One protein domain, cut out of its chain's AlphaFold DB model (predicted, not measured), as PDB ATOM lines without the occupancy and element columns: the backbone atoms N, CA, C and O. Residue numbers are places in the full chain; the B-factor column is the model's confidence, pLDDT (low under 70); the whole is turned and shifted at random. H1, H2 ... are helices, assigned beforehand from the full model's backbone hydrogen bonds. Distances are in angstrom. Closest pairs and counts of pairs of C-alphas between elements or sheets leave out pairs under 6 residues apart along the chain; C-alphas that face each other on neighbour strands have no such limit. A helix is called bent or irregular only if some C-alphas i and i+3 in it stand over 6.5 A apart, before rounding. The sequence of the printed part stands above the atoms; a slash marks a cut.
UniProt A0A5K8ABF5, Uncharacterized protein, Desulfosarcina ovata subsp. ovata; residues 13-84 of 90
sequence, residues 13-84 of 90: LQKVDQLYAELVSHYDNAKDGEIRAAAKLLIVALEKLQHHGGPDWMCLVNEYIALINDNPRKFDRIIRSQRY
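This is residues 13 to 84 of the 90 residues of an uncharacterized protein of Desulfosarcina ovata subsp. ovata (UniProt A0A5K8ABF5). Four helices follow one another round a loose, open ring: H1 and H2 make a V near the end of H1 and the beginning of H2, H3 folds back from the far end of H2, and H4 turns from the end of H3 toward the beginning of H1. The helices meet near their ends, with few contacts, and the ring nearly closes, for the C-alphas of Leu 13 and Tyr 84 are 9.1 A apart. The printed part has 72 residues, with four named helices in the order H1, H2, H3, H4 and no named strand; the class is all helix. The whole is loose, with a radius of gyration of the C-alphas of 14.0 A, and spans 38 by 29 by 22 A.

Find C-alpha 13 at (28.459, 22.217, 13.426); from there H1, residues 13 to 26, runs 19.9 A. After a short link of 6 residues, look for C-alpha 33 at (25.918, 42.208, 10.315), where H2, residues 33 to 52, begins; it is the longest helix by residues and runs 28.5 A. Go on to H3, residues 54 to 70, which runs 25.6 A and is irregular: C-alphas 55 and 58 are 7.8 A apart. H4, residues 72 to 83, runs 16.4 A and brings you to C-alpha 83 at (23.288, 19.810, 14.019).

Begin at Val 24 and Glu 34, the closest C-alphas of H1 and H2, 5.6 A apart. These helices touch, H1 with residues 20 to 24 alone and H2 with residues 33 to 41 alone, at a steep tilt of 47 degrees, opposite ways. At the far end of H2, find Leu 49 and Trp 57: H2 and H3 only just touch, only at the corner, with 3 pairs of C-alphas within 8 A, the closest at 5.9 A. Their steep tilt of 38 degrees is only just steep, and they run opposite ways. H3 and H4 also only just touch, only at the corner, with 3 such pairs; the closest C-alphas, of Ile 68 and Phe 75, are 6.0 A apart, and the tilt is steep, 60 degrees, opposite ways. H1 and H4 only just touch, only at their ends, with 3 such pairs, the closest being Leu 13 and Arg 83 at 5.7 A; they stand about perpendicular, at 82 degrees. H1 and H3 are apart, and so are H2 and H4. In H1, H2 and H4 every O i to N i+4 pair is within hydrogen-bond range; in H3, 11 of 13 are.

Look to Asn 29 and Pro 55 for the two C-alphas farthest apart, 40.3 A. The printed part has no cut; the links H2 to H3 and H3 to H4 are tight, and no link is long. Residues 69 to 74, of which 72 to 74 belong to H4, stand free. The mean pLDDT of the printed part is 90.0, and in the link H1 to H2 residues 28 to 29 are under 70.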
ATOM      1  N   LEU A  13      29.333  21.242  14.073       88.25
ATOM      2  CA  LEU A  13      28.459  22.217  13.426       88.25
ATOM      3  C   LEU A  13      27.840  23.195  14.435       88.25
ATOM      4  O   LEU A  13      27.801  24.391  14.172       88.25
ATOM      5  N   GLN A  14      27.456  22.723  15.622       87.50
ATOM      6  CA  GLN A  14      26.993  23.585  16.715       87.50
ATOM      7  C   GLN A  14      28.079  24.564  17.180       87.50
ATOM      8  O   GLN A  14      27.772  25.708  17.504       87.50
ATOM      9  N   LYS A  15      29.355  24.155  17.175       91.06
ATOM     10  CA  LYS A  15      30.470  25.073  17.462       91.06
ATOM     11  C   LYS A  15      30.593  26.170  16.403       91.06
ATOM     12  O   LYS A  15      30.862  27.318  16.742       91.06
ATOM     13  N   VAL A  16      30.376  25.830  15.131       92.50
ATOM     14  CA  VAL A  16      30.350  26.816  14.039       92.50
ATOM     15  C   VAL A  16      29.144  27.752  14.176       92.50
ATOM     16  O   VAL A  16      29.306  28.957  13.993       92.50
ATOM     17  N   ASP A  17      27.971  27.241  14.563       91.19
ATOM     18  CA  ASP A  17      26.785  28.066  14.836       91.19
ATOM     19  C   ASP A  17      27.031  29.050  15.991       91.19
ATOM     20  O   ASP A  17      26.655  30.221  15.908       91.19
ATOM     21  N   GLN A  18      27.701  28.599  17.056       92.44
ATOM     22  CA  GLN A  18      28.079  29.461  18.171       92.44
ATOM     23  C   GLN A  18      29.053  30.559  17.725       92.44
ATOM     24  O   GLN A  18      28.820  31.732  18.009       92.44
ATOM     25  N   LEU A  19      30.095  30.206  16.964       94.06
ATOM     26  CA  LEU A  19      31.037  31.184  16.413       94.06
ATOM     27  C   LEU A  19      30.331  32.206  15.511       94.06
ATOM     28  O   LEU A  19      30.649  33.393  15.547       94.06
ATOM     29  N   TYR A  20      29.360  31.769  14.707       94.44
ATOM     30  CA  TYR A  20      28.549  32.679  13.904       94.44
ATOM     31  C   TYR A  20      27.794  33.681  14.784       94.44
ATOM     32  O   TYR A  20      27.868  34.881  14.527       94.44
ATOM     33  N   ALA A  21      27.122  33.214  15.840       93.19
ATOM     34  CA  ALA A  21      26.399  34.087  16.763       93.19
ATOM     35  C   ALA A  21      27.330  35.099  17.459       93.19
ATOM     36  O   ALA A  21      26.988  36.276  17.573       93.19
ATOM     37  N   GLU A  22      28.532  34.672  17.853       94.00
ATOM     38  CA  GLU A  22      29.564  35.547  18.424       94.00
ATOM     39  C   GLU A  22      30.021  36.620  17.422       94.00
ATOM     40  O   GLU A  22      30.113  37.799  17.769       94.00
ATOM     41  N   LEU A  23      30.240  36.246  16.155       93.38
ATOM     42  CA  LEU A  23      30.585  37.194  15.092       93.38
ATOM     43  C   LEU A  23      29.459  38.197  14.831       93.38
ATOM     44  O   LEU A  23      29.730  39.384  14.673       93.38
ATOM     45  N   VAL A  24      28.203  37.746  14.801       94.19
ATOM     46  CA  VAL A  24      27.043  38.637  14.646       94.19
ATOM     47  C   VAL A  24      26.957  39.615  15.814       94.19
ATOM     48  O   VAL A  24      26.790  40.810  15.583       94.19
ATOM     49  N   SER A  25      27.159  39.144  17.048       91.94
ATOM     50  CA  SER A  25      27.196  40.003  18.235       91.94
ATOM     51  C   SER A  25      28.332  41.027  18.183       91.94
ATOM     52  O   SER A  25      28.174  42.128  18.702       91.94
ATOM     53  N   HIS A  26      29.468  40.701  17.560       89.94
ATOM     54  CA  HIS A  26      30.573  41.645  17.381       89.94
ATOM     55  C   HIS A  26      30.238  42.775  16.394       89.94
ATOM     56  O   HIS A  26      30.802  43.864  16.477       89.94
ATOM     57  N   TYR A  27      29.307  42.536  15.470       86.12
ATOM     58  CA  TYR A  27      28.824  43.534  14.518       86.12
ATOM     59  C   TYR A  27      27.686  44.410  15.069       86.12
ATOM     60  O   TYR A  27      27.015  45.048  14.268       86.12
ATOM     61  N   ASP A  28      27.474  44.457  16.389       64.12
ATOM     62  CA  ASP A  28      26.426  45.200  17.116       64.12
ATOM     63  C   ASP A  28      25.906  46.469  16.390       64.12
ATOM     64  O   ASP A  28      26.566  47.508  16.347       64.12
ATOM     65  N   ASN A  29      24.710  46.377  15.788       67.06
ATOM     66  CA  ASN A  29      24.014  47.421  15.004       67.06
ATOM     67  C   ASN A  29      24.612  47.840  13.645       67.06
ATOM     68  O   ASN A  29      24.121  48.779  13.011       67.06
ATOM     69  N   ALA A  30      25.628  47.152  13.131       75.88
ATOM     70  CA  ALA A  30      26.085  47.350  11.764       75.88
ATOM     71  C   ALA A  30      25.034  46.838  10.769       75.88
ATOM     72  O   ALA A  30      24.521  45.720  10.881       75.88
ATOM     73  N   LYS A  31      24.760  47.637   9.733       79.19
ATOM     74  CA  LYS A  31      23.924  47.197   8.617       79.19
ATOM     75  C   LYS A  31      24.505  45.909   8.020       79.19
ATOM     76  O   LYS A  31      25.702  45.843   7.706       79.19
ATOM     77  N   ASP A  32      23.638  44.916   7.856       87.19
ATOM     78  CA  ASP A  32      23.957  43.620   7.261       87.19
ATOM     79  C   ASP A  32      24.970  42.787   8.085       87.19
ATOM     80  O   ASP A  32      25.738  42.010   7.518       87.19
ATOM     81  N   GLY A  33      24.999  42.936   9.419       90.94
ATOM     82  CA  GLY A  33      25.918  42.208  10.315       90.94
ATOM     83  C   GLY A  33      25.879  40.683  10.150       90.94
ATOM     84  O   GLY A  33      26.927  40.045  10.055       90.94
ATOM     85  N   GLU A  34      24.684  40.108   9.996       92.38
ATOM     86  CA  GLU A  34      24.477  38.679   9.710       92.38
ATOM     87  C   GLU A  34      25.139  38.236   8.399       92.38
ATOM     88  O   GLU A  34      25.817  37.205   8.355       92.38
ATOM     89  N   ILE A  35      24.986  39.038   7.341       93.38
ATOM     90  CA  ILE A  35      25.577  38.785   6.022       93.38
ATOM     91  C   ILE A  35      27.099  38.927   6.099       93.38
ATOM     92  O   ILE A  35      27.825  38.115   5.529       93.38
ATOM     93  N   ARG A  36      27.608  39.924   6.832       92.31
ATOM     94  CA  ARG A  36      29.051  40.134   7.026       92.31
ATOM     95  C   ARG A  36      29.687  38.975   7.786       92.31
ATOM     96  O   ARG A  36      30.719  38.475   7.342       92.31
ATOM     97  N   ALA A  37      29.069  38.522   8.875       94.81
ATOM     98  CA  ALA A  37      29.527  37.362   9.632       94.81
ATOM     99  C   ALA A  37      29.553  36.101   8.756       94.81
ATOM    100  O   ALA A  37      30.583  35.427   8.675       94.81
ATOM    101  N   ALA A  38      28.469  35.834   8.019       95.19
ATOM    102  CA  ALA A  38      28.386  34.687   7.117       95.19
ATOM    103  C   ALA A  38      29.447  34.756   6.006       95.19
ATOM    104  O   ALA A  38      30.137  33.772   5.745       95.19
ATOM    105  N   ALA A  39      29.644  35.929   5.397       94.62
ATOM    106  CA  ALA A  39      30.659  36.132   4.369       94.62
ATOM    107  C   ALA A  39      32.081  35.908   4.905       94.62
ATOM    108  O   ALA A  39      32.909  35.314   4.216       94.62
ATOM    109  N   LYS A  40      32.380  36.339   6.139       94.88
ATOM    110  CA  LYS A  40      33.685  36.086   6.766       94.88
ATOM    111  C   LYS A  40      33.926  34.600   6.998       94.88
ATOM    112  O   LYS A  40      34.999  34.116   6.646       94.88
ATOM    113  N   LEU A  41      32.930  33.883   7.517       95.81
ATOM    114  CA  LEU A  41      33.019  32.433   7.676       95.81
ATOM    115  C   LEU A  41      33.202  31.728   6.328       95.81
ATOM    116  O   LEU A  41      34.053  30.850   6.219       95.81
ATOM    117  N   LEU A  42      32.475  32.152   5.289       95.31
ATOM    118  CA  LEU A  42      32.593  31.577   3.950       95.31
ATOM    119  C   LEU A  42      33.989  31.788   3.351       95.31
ATOM    120  O   LEU A  42      34.556  30.849   2.806       95.31
ATOM    121  N   ILE A  43      34.566  32.987   3.473       95.94
ATOM    122  CA  ILE A  43      35.918  33.269   2.960       95.94
ATOM    123  C   ILE A  43      36.954  32.360   3.632       95.94
ATOM    124  O   ILE A  43      37.798  31.788   2.946       95.94
ATOM    125  N   VAL A  44      36.871  32.194   4.956       96.19
ATOM    126  CA  VAL A  44      37.765  31.287   5.693       96.19
ATOM    127  C   VAL A  44      37.534  29.837   5.264       96.19
ATOM    128  O   VAL A  44      38.494  29.118   5.007       96.19
ATOM    129  N   ALA A  45      36.280  29.403   5.128       95.12
ATOM    130  CA  ALA A  45      35.959  28.050   4.685       95.12
ATOM    131  C   ALA A  45      36.506  27.757   3.279       95.12
ATOM    132  O   ALA A  45      37.092  26.698   3.066       95.12
ATOM    133  N   LEU A  46      36.368  28.695   2.337       95.38
ATOM    134  CA  LEU A  46      36.899  28.562   0.979       95.38
ATOM    135  C   LEU A  46      38.430  28.498   0.963       95.38
ATOM    136  O   LEU A  46      38.978  27.656   0.262       95.38
ATOM    137  N   GLU A  47      39.120  29.324   1.756       95.88
ATOM    138  CA  GLU A  47      40.582  29.251   1.884       95.88
ATOM    139  C   GLU A  47      41.027  27.889   2.436       95.88
ATOM    140  O   GLU A  47      41.935  27.268   1.882       95.88
ATOM    141  N   LYS A  48      40.338  27.355   3.452       95.62
ATOM    142  CA  LYS A  48      40.638  26.022   3.993       95.62
ATOM    143  C   LYS A  48      40.319  24.895   3.019       95.62
ATOM    144  O   LYS A  48      41.104  23.956   2.923       95.62
ATOM    145  N   LEU A  49      39.221  24.981   2.272       94.75
ATOM    146  CA  LEU A  49      38.885  24.004   1.233       94.75
ATOM    147  C   LEU A  49      39.896  24.033   0.089       94.75
ATOM    148  O   LEU A  49      40.342  22.976  -0.338       94.75
ATOM    149  N   GLN A  50      40.319  25.215  -0.357       94.12
ATOM    150  CA  GLN A  50      41.371  25.348  -1.361       94.12
ATOM    151  C   GLN A  50      42.695  24.749  -0.869       94.12
ATOM    152  O   GLN A  50      43.392  24.082  -1.630       94.12
ATOM    153  N   HIS A  51      43.044  24.982   0.397       94.38
ATOM    154  CA  HIS A  51      44.310  24.524   0.960       94.38
ATOM    155  C   HIS A  51      44.331  23.014   1.256       94.38
ATOM    156  O   HIS A  51      45.351  22.363   1.048       94.38
ATOM    157  N   HIS A  52      43.219  22.444   1.733       94.50
ATOM    158  CA  HIS A  52      43.159  21.056   2.212       94.50
ATOM    159  C   HIS A  52      42.365  20.097   1.313       94.50
ATOM    160  O   HIS A  52      42.525  18.886   1.436       94.50
ATOM    161  N   GLY A  53      41.502  20.597   0.428       84.81
ATOM    162  CA  GLY A  53      40.560  19.793  -0.358       84.81
ATOM    163  C   GLY A  53      41.156  19.099  -1.585       84.81
ATOM    164  O   GLY A  53      40.446  18.367  -2.269       84.81
ATOM    165  N   GLY A  54      42.446  19.306  -1.871       89.62
ATOM    166  CA  GLY A  54      43.110  18.707  -3.030       89.62
ATOM    167  C   GLY A  54      42.594  19.259  -4.367       89.62
ATOM    168  O   GLY A  54      41.976  20.319  -4.390       89.62
ATOM    169  N   PRO A  55      42.845  18.577  -5.499       89.06
ATOM    170  CA  PRO A  55      42.503  19.083  -6.835       89.06
ATOM    171  C   PRO A  55      41.005  19.359  -7.052       89.06
ATOM    172  O   PRO A  55      40.657  20.256  -7.817       89.06
ATOM    173  N   ASP A  56      40.132  18.633  -6.348       90.50
ATOM    174  CA  ASP A  56      38.683  18.620  -6.586       90.50
ATOM    175  C   ASP A  56      37.881  19.495  -5.610       90.50
ATOM    176  O   ASP A  56      36.650  19.453  -5.593       90.50
ATOM    177  N   TRP A  57      38.549  20.323  -4.799       93.94
ATOM    178  CA  TRP A  57      37.879  21.174  -3.807       93.94
ATOM    179  C   TRP A  57      36.782  22.056  -4.429       93.94
ATOM    180  O   TRP A  57      35.735  22.279  -3.821       93.94
ATOM    181  N   MET A  58      36.995  22.528  -5.662       93.12
ATOM    182  CA  MET A  58      36.036  23.374  -6.371       93.12
ATOM    183  C   MET A  58      34.803  22.585  -6.826       93.12
ATOM    184  O   MET A  58      33.693  23.113  -6.779       93.12
ATOM    185  N   CYS A  59      34.970  21.315  -7.212       93.75
ATOM    186  CA  CYS A  59      33.855  20.423  -7.535       93.75
ATOM    187  C   CYS A  59      32.968  20.213  -6.305       93.75
ATOM    188  O   CYS A  59      31.757  20.400  -6.393       93.75
ATOM    189  N   LEU A  60      33.574  19.956  -5.141       91.44
ATOM    190  CA  LEU A  60      32.851  19.805  -3.877       91.44
ATOM    191  C   LEU A  60      32.034  21.059  -3.516       91.44
ATOM    192  O   LEU A  60      30.870  20.961  -3.133       91.44
ATOM    193  N   VAL A  61      32.620  22.253  -3.652       94.19
ATOM    194  CA  VAL A  61      31.898  23.516  -3.409       94.19
ATOM    195  C   VAL A  61      30.716  23.665  -4.370       94.19
ATOM    196  O   VAL A  61      29.612  24.006  -3.944       94.19
ATOM    197  N   ASN A  62      30.925  23.371  -5.655       94.56
ATOM    198  CA  ASN A  62      29.877  23.460  -6.668       94.56
ATOM    199  C   ASN A  62      28.731  22.473  -6.412       94.56
ATOM    200  O   ASN A  62      27.575  22.835  -6.616       94.56
ATOM    201  N   GLU A  63      29.020  21.268  -5.920       92.00
ATOM    202  CA  GLU A  63      27.995  20.294  -5.535       92.00
ATOM    203  C   GLU A  63      27.098  20.817  -4.407       92.00
ATOM    204  O   GLU A  63      25.875  20.682  -4.480       92.00
ATOM    205  N   TYR A  64      27.672  21.465  -3.389       91.00
ATOM    206  CA  TYR A  64      26.875  22.074  -2.321       91.00
ATOM    207  C   TYR A  64      26.011  23.233  -2.828       91.00
ATOM    208  O   TYR A  64      24.851  23.343  -2.432       91.00
ATOM    209  N   ILE A  65      26.533  24.070  -3.729       93.56
ATOM    210  CA  ILE A  65      25.764  25.164  -4.345       93.56
ATOM    211  C   ILE A  65      24.620  24.605  -5.201       93.56
ATOM    212  O   ILE A  65      23.482  25.061  -5.080       93.56
ATOM    213  N   ALA A  66      24.899  23.595  -6.029       94.00
ATOM    214  CA  ALA A  66      23.888  22.922  -6.838       94.00
ATOM    215  C   ALA A  66      22.793  22.311  -5.955       94.00
ATOM    216  O   ALA A  66      21.611  22.513  -6.207       94.00
ATOM    217  N   LEU A  67      23.167  21.659  -4.850       91.44
ATOM    218  CA  LEU A  67      22.214  21.090  -3.901       91.44
ATOM    219  C   LEU A  67      21.271  22.141  -3.289       91.44
ATOM    220  O   LEU A  67      20.081  21.859  -3.133       91.44
ATOM    221  N   ILE A  68      21.782  23.326  -2.940       92.69
ATOM    222  CA  ILE A  68      20.968  24.426  -2.397       92.69
ATOM    223  C   ILE A  68      19.952  24.911  -3.440       92.69
ATOM    224  O   ILE A  68      18.787  25.119  -3.100       92.69
ATOM    225  N   ASN A  69      20.379  25.051  -4.697       92.12
ATOM    226  CA  ASN A  69      19.526  25.526  -5.788       92.12
ATOM    227  C   ASN A  69      18.473  24.488  -6.203       92.12
ATOM    228  O   ASN A  69      17.304  24.831  -6.377       92.12
ATOM    229  N   ASP A  70      18.871  23.221  -6.327       93.06
ATOM    230  CA  ASP A  70      18.022  22.156  -6.861       93.06
ATOM    231  C   ASP A  70      17.075  21.580  -5.800       93.06
ATOM    232  O   ASP A  70      15.949  21.177  -6.104       93.06
ATOM    233  N   ASN A  71      17.523  21.486  -4.541       90.19
ATOM    234  CA  ASN A  71      16.747  20.858  -3.476       90.19
ATOM    235  C   ASN A  71      17.027  21.465  -2.086       90.19
ATOM    236  O   ASN A  71      17.627  20.810  -1.222       90.19
ATOM    237  N   PRO A  72      16.508  22.678  -1.810       88.69
ATOM    238  CA  PRO A  72      16.741  23.369  -0.541       88.69
ATOM    239  C   PRO A  72      16.232  22.571   0.670       88.69
ATOM    240  O   PRO A  72      16.860  22.556   1.725       88.69
ATOM    241  N   ARG A  73      15.147  21.797   0.512       89.25
ATOM    242  CA  ARG A  73      14.617  20.936   1.588       89.25
ATOM    243  C   ARG A  73      15.582  19.812   1.968       89.25
ATOM    244  O   ARG A  73      15.670  19.435   3.138       89.25
ATOM    245  N   LYS A  74      16.289  19.241   0.989       85.69
ATOM    246  CA  LYS A  74      17.310  18.217   1.238       85.69
ATOM    247  C   LYS A  74      18.517  18.828   1.942       85.69
ATOM    248  O   LYS A  74      19.030  18.209   2.872       85.69
ATOM    249  N   PHE A  75      18.922  20.033   1.546       87.50
ATOM    250  CA  PHE A  75      19.976  20.781   2.228       87.50
ATOM    251  C   PHE A  75      19.625  21.033   3.704       87.50
ATOM    252  O   PHE A  75      20.391  20.648   4.588       87.50
ATOM    253  N   ASP A  76      18.415  21.530   3.986       86.56
ATOM    254  CA  ASP A  76      17.929  21.734   5.359       86.56
ATOM    255  C   ASP A  76      17.970  20.448   6.190       86.56
ATOM    256  O   ASP A  76      18.354  20.459   7.363       86.56
ATOM    257  N   ARG A  77      17.592  19.312   5.591       87.31
ATOM    258  CA  ARG A  77      17.638  18.010   6.266       87.31
ATOM    259  C   ARG A  77      19.068  17.602   6.623       87.31
ATOM    260  O   ARG A  77      19.280  17.094   7.722       87.31
ATOM    261  N   ILE A  78      20.032  17.828   5.729       85.50
ATOM    262  CA  ILE A  78      21.449  17.531   5.980       85.50
ATOM    263  C   ILE A  78      21.966  18.389   7.134       85.50
ATOM    264  O   ILE A  78      22.484  17.835   8.105       85.50
ATOM    265  N   ILE A  79      21.737  19.704   7.094       85.69
ATOM    266  CA  ILE A  79      22.148  20.621   8.166       85.69
ATOM    267  C   ILE A  79      21.532  20.210   9.505       85.69
ATOM    268  O   ILE A  79      22.242  20.087  10.500       85.69
ATOM    269  N   ARG A  80      20.229  19.899   9.540       83.31
ATOM    270  CA  ARG A  80      19.561  19.424  10.765       83.31
ATOM    271  C   ARG A  80      20.163  18.125  11.293       83.31
ATOM    272  O   ARG A  80      20.362  18.008  12.498       83.31
ATOM    273  N   SER A  81      20.472  17.174  10.411       81.62
ATOM    274  CA  SER A  81      21.064  15.891  10.810       81.62
ATOM    275  C   SER A  81      22.466  16.043  11.403       81.62
ATOM    276  O   SER A  81      22.801  15.357  12.364       81.62
ATOM    277  N   GLN A  82      23.260  16.984  10.886       80.19
ATOM    278  CA  GLN A  82      24.593  17.288  11.408       80.19
ATOM    279  C   GLN A  82      24.539  18.129  12.688       80.19
ATOM    280  O   GLN A  82      25.391  17.973  13.558       80.19
ATOM    281  N   ARG A  83      23.520  18.987  12.827       78.00
ATOM    282  CA  ARG A  83      23.288  19.810  14.019       78.00
ATOM    283  C   ARG A  83      22.739  18.997  15.194       78.00
ATOM    284  O   ARG A  83      23.021  19.359  16.333       78.00
ATOM    285  N   TYR A  84      22.019  17.902  14.940       75.50
ATOM    286  CA  TYR A  84      21.443  17.032  15.975       75.50
ATOM    287  C   TYR A  84      21.610  15.532  15.650       75.50
ATOM    288  O   TYR A  84      20.630  14.839  15.354       75.50
TER     289      TYR A  84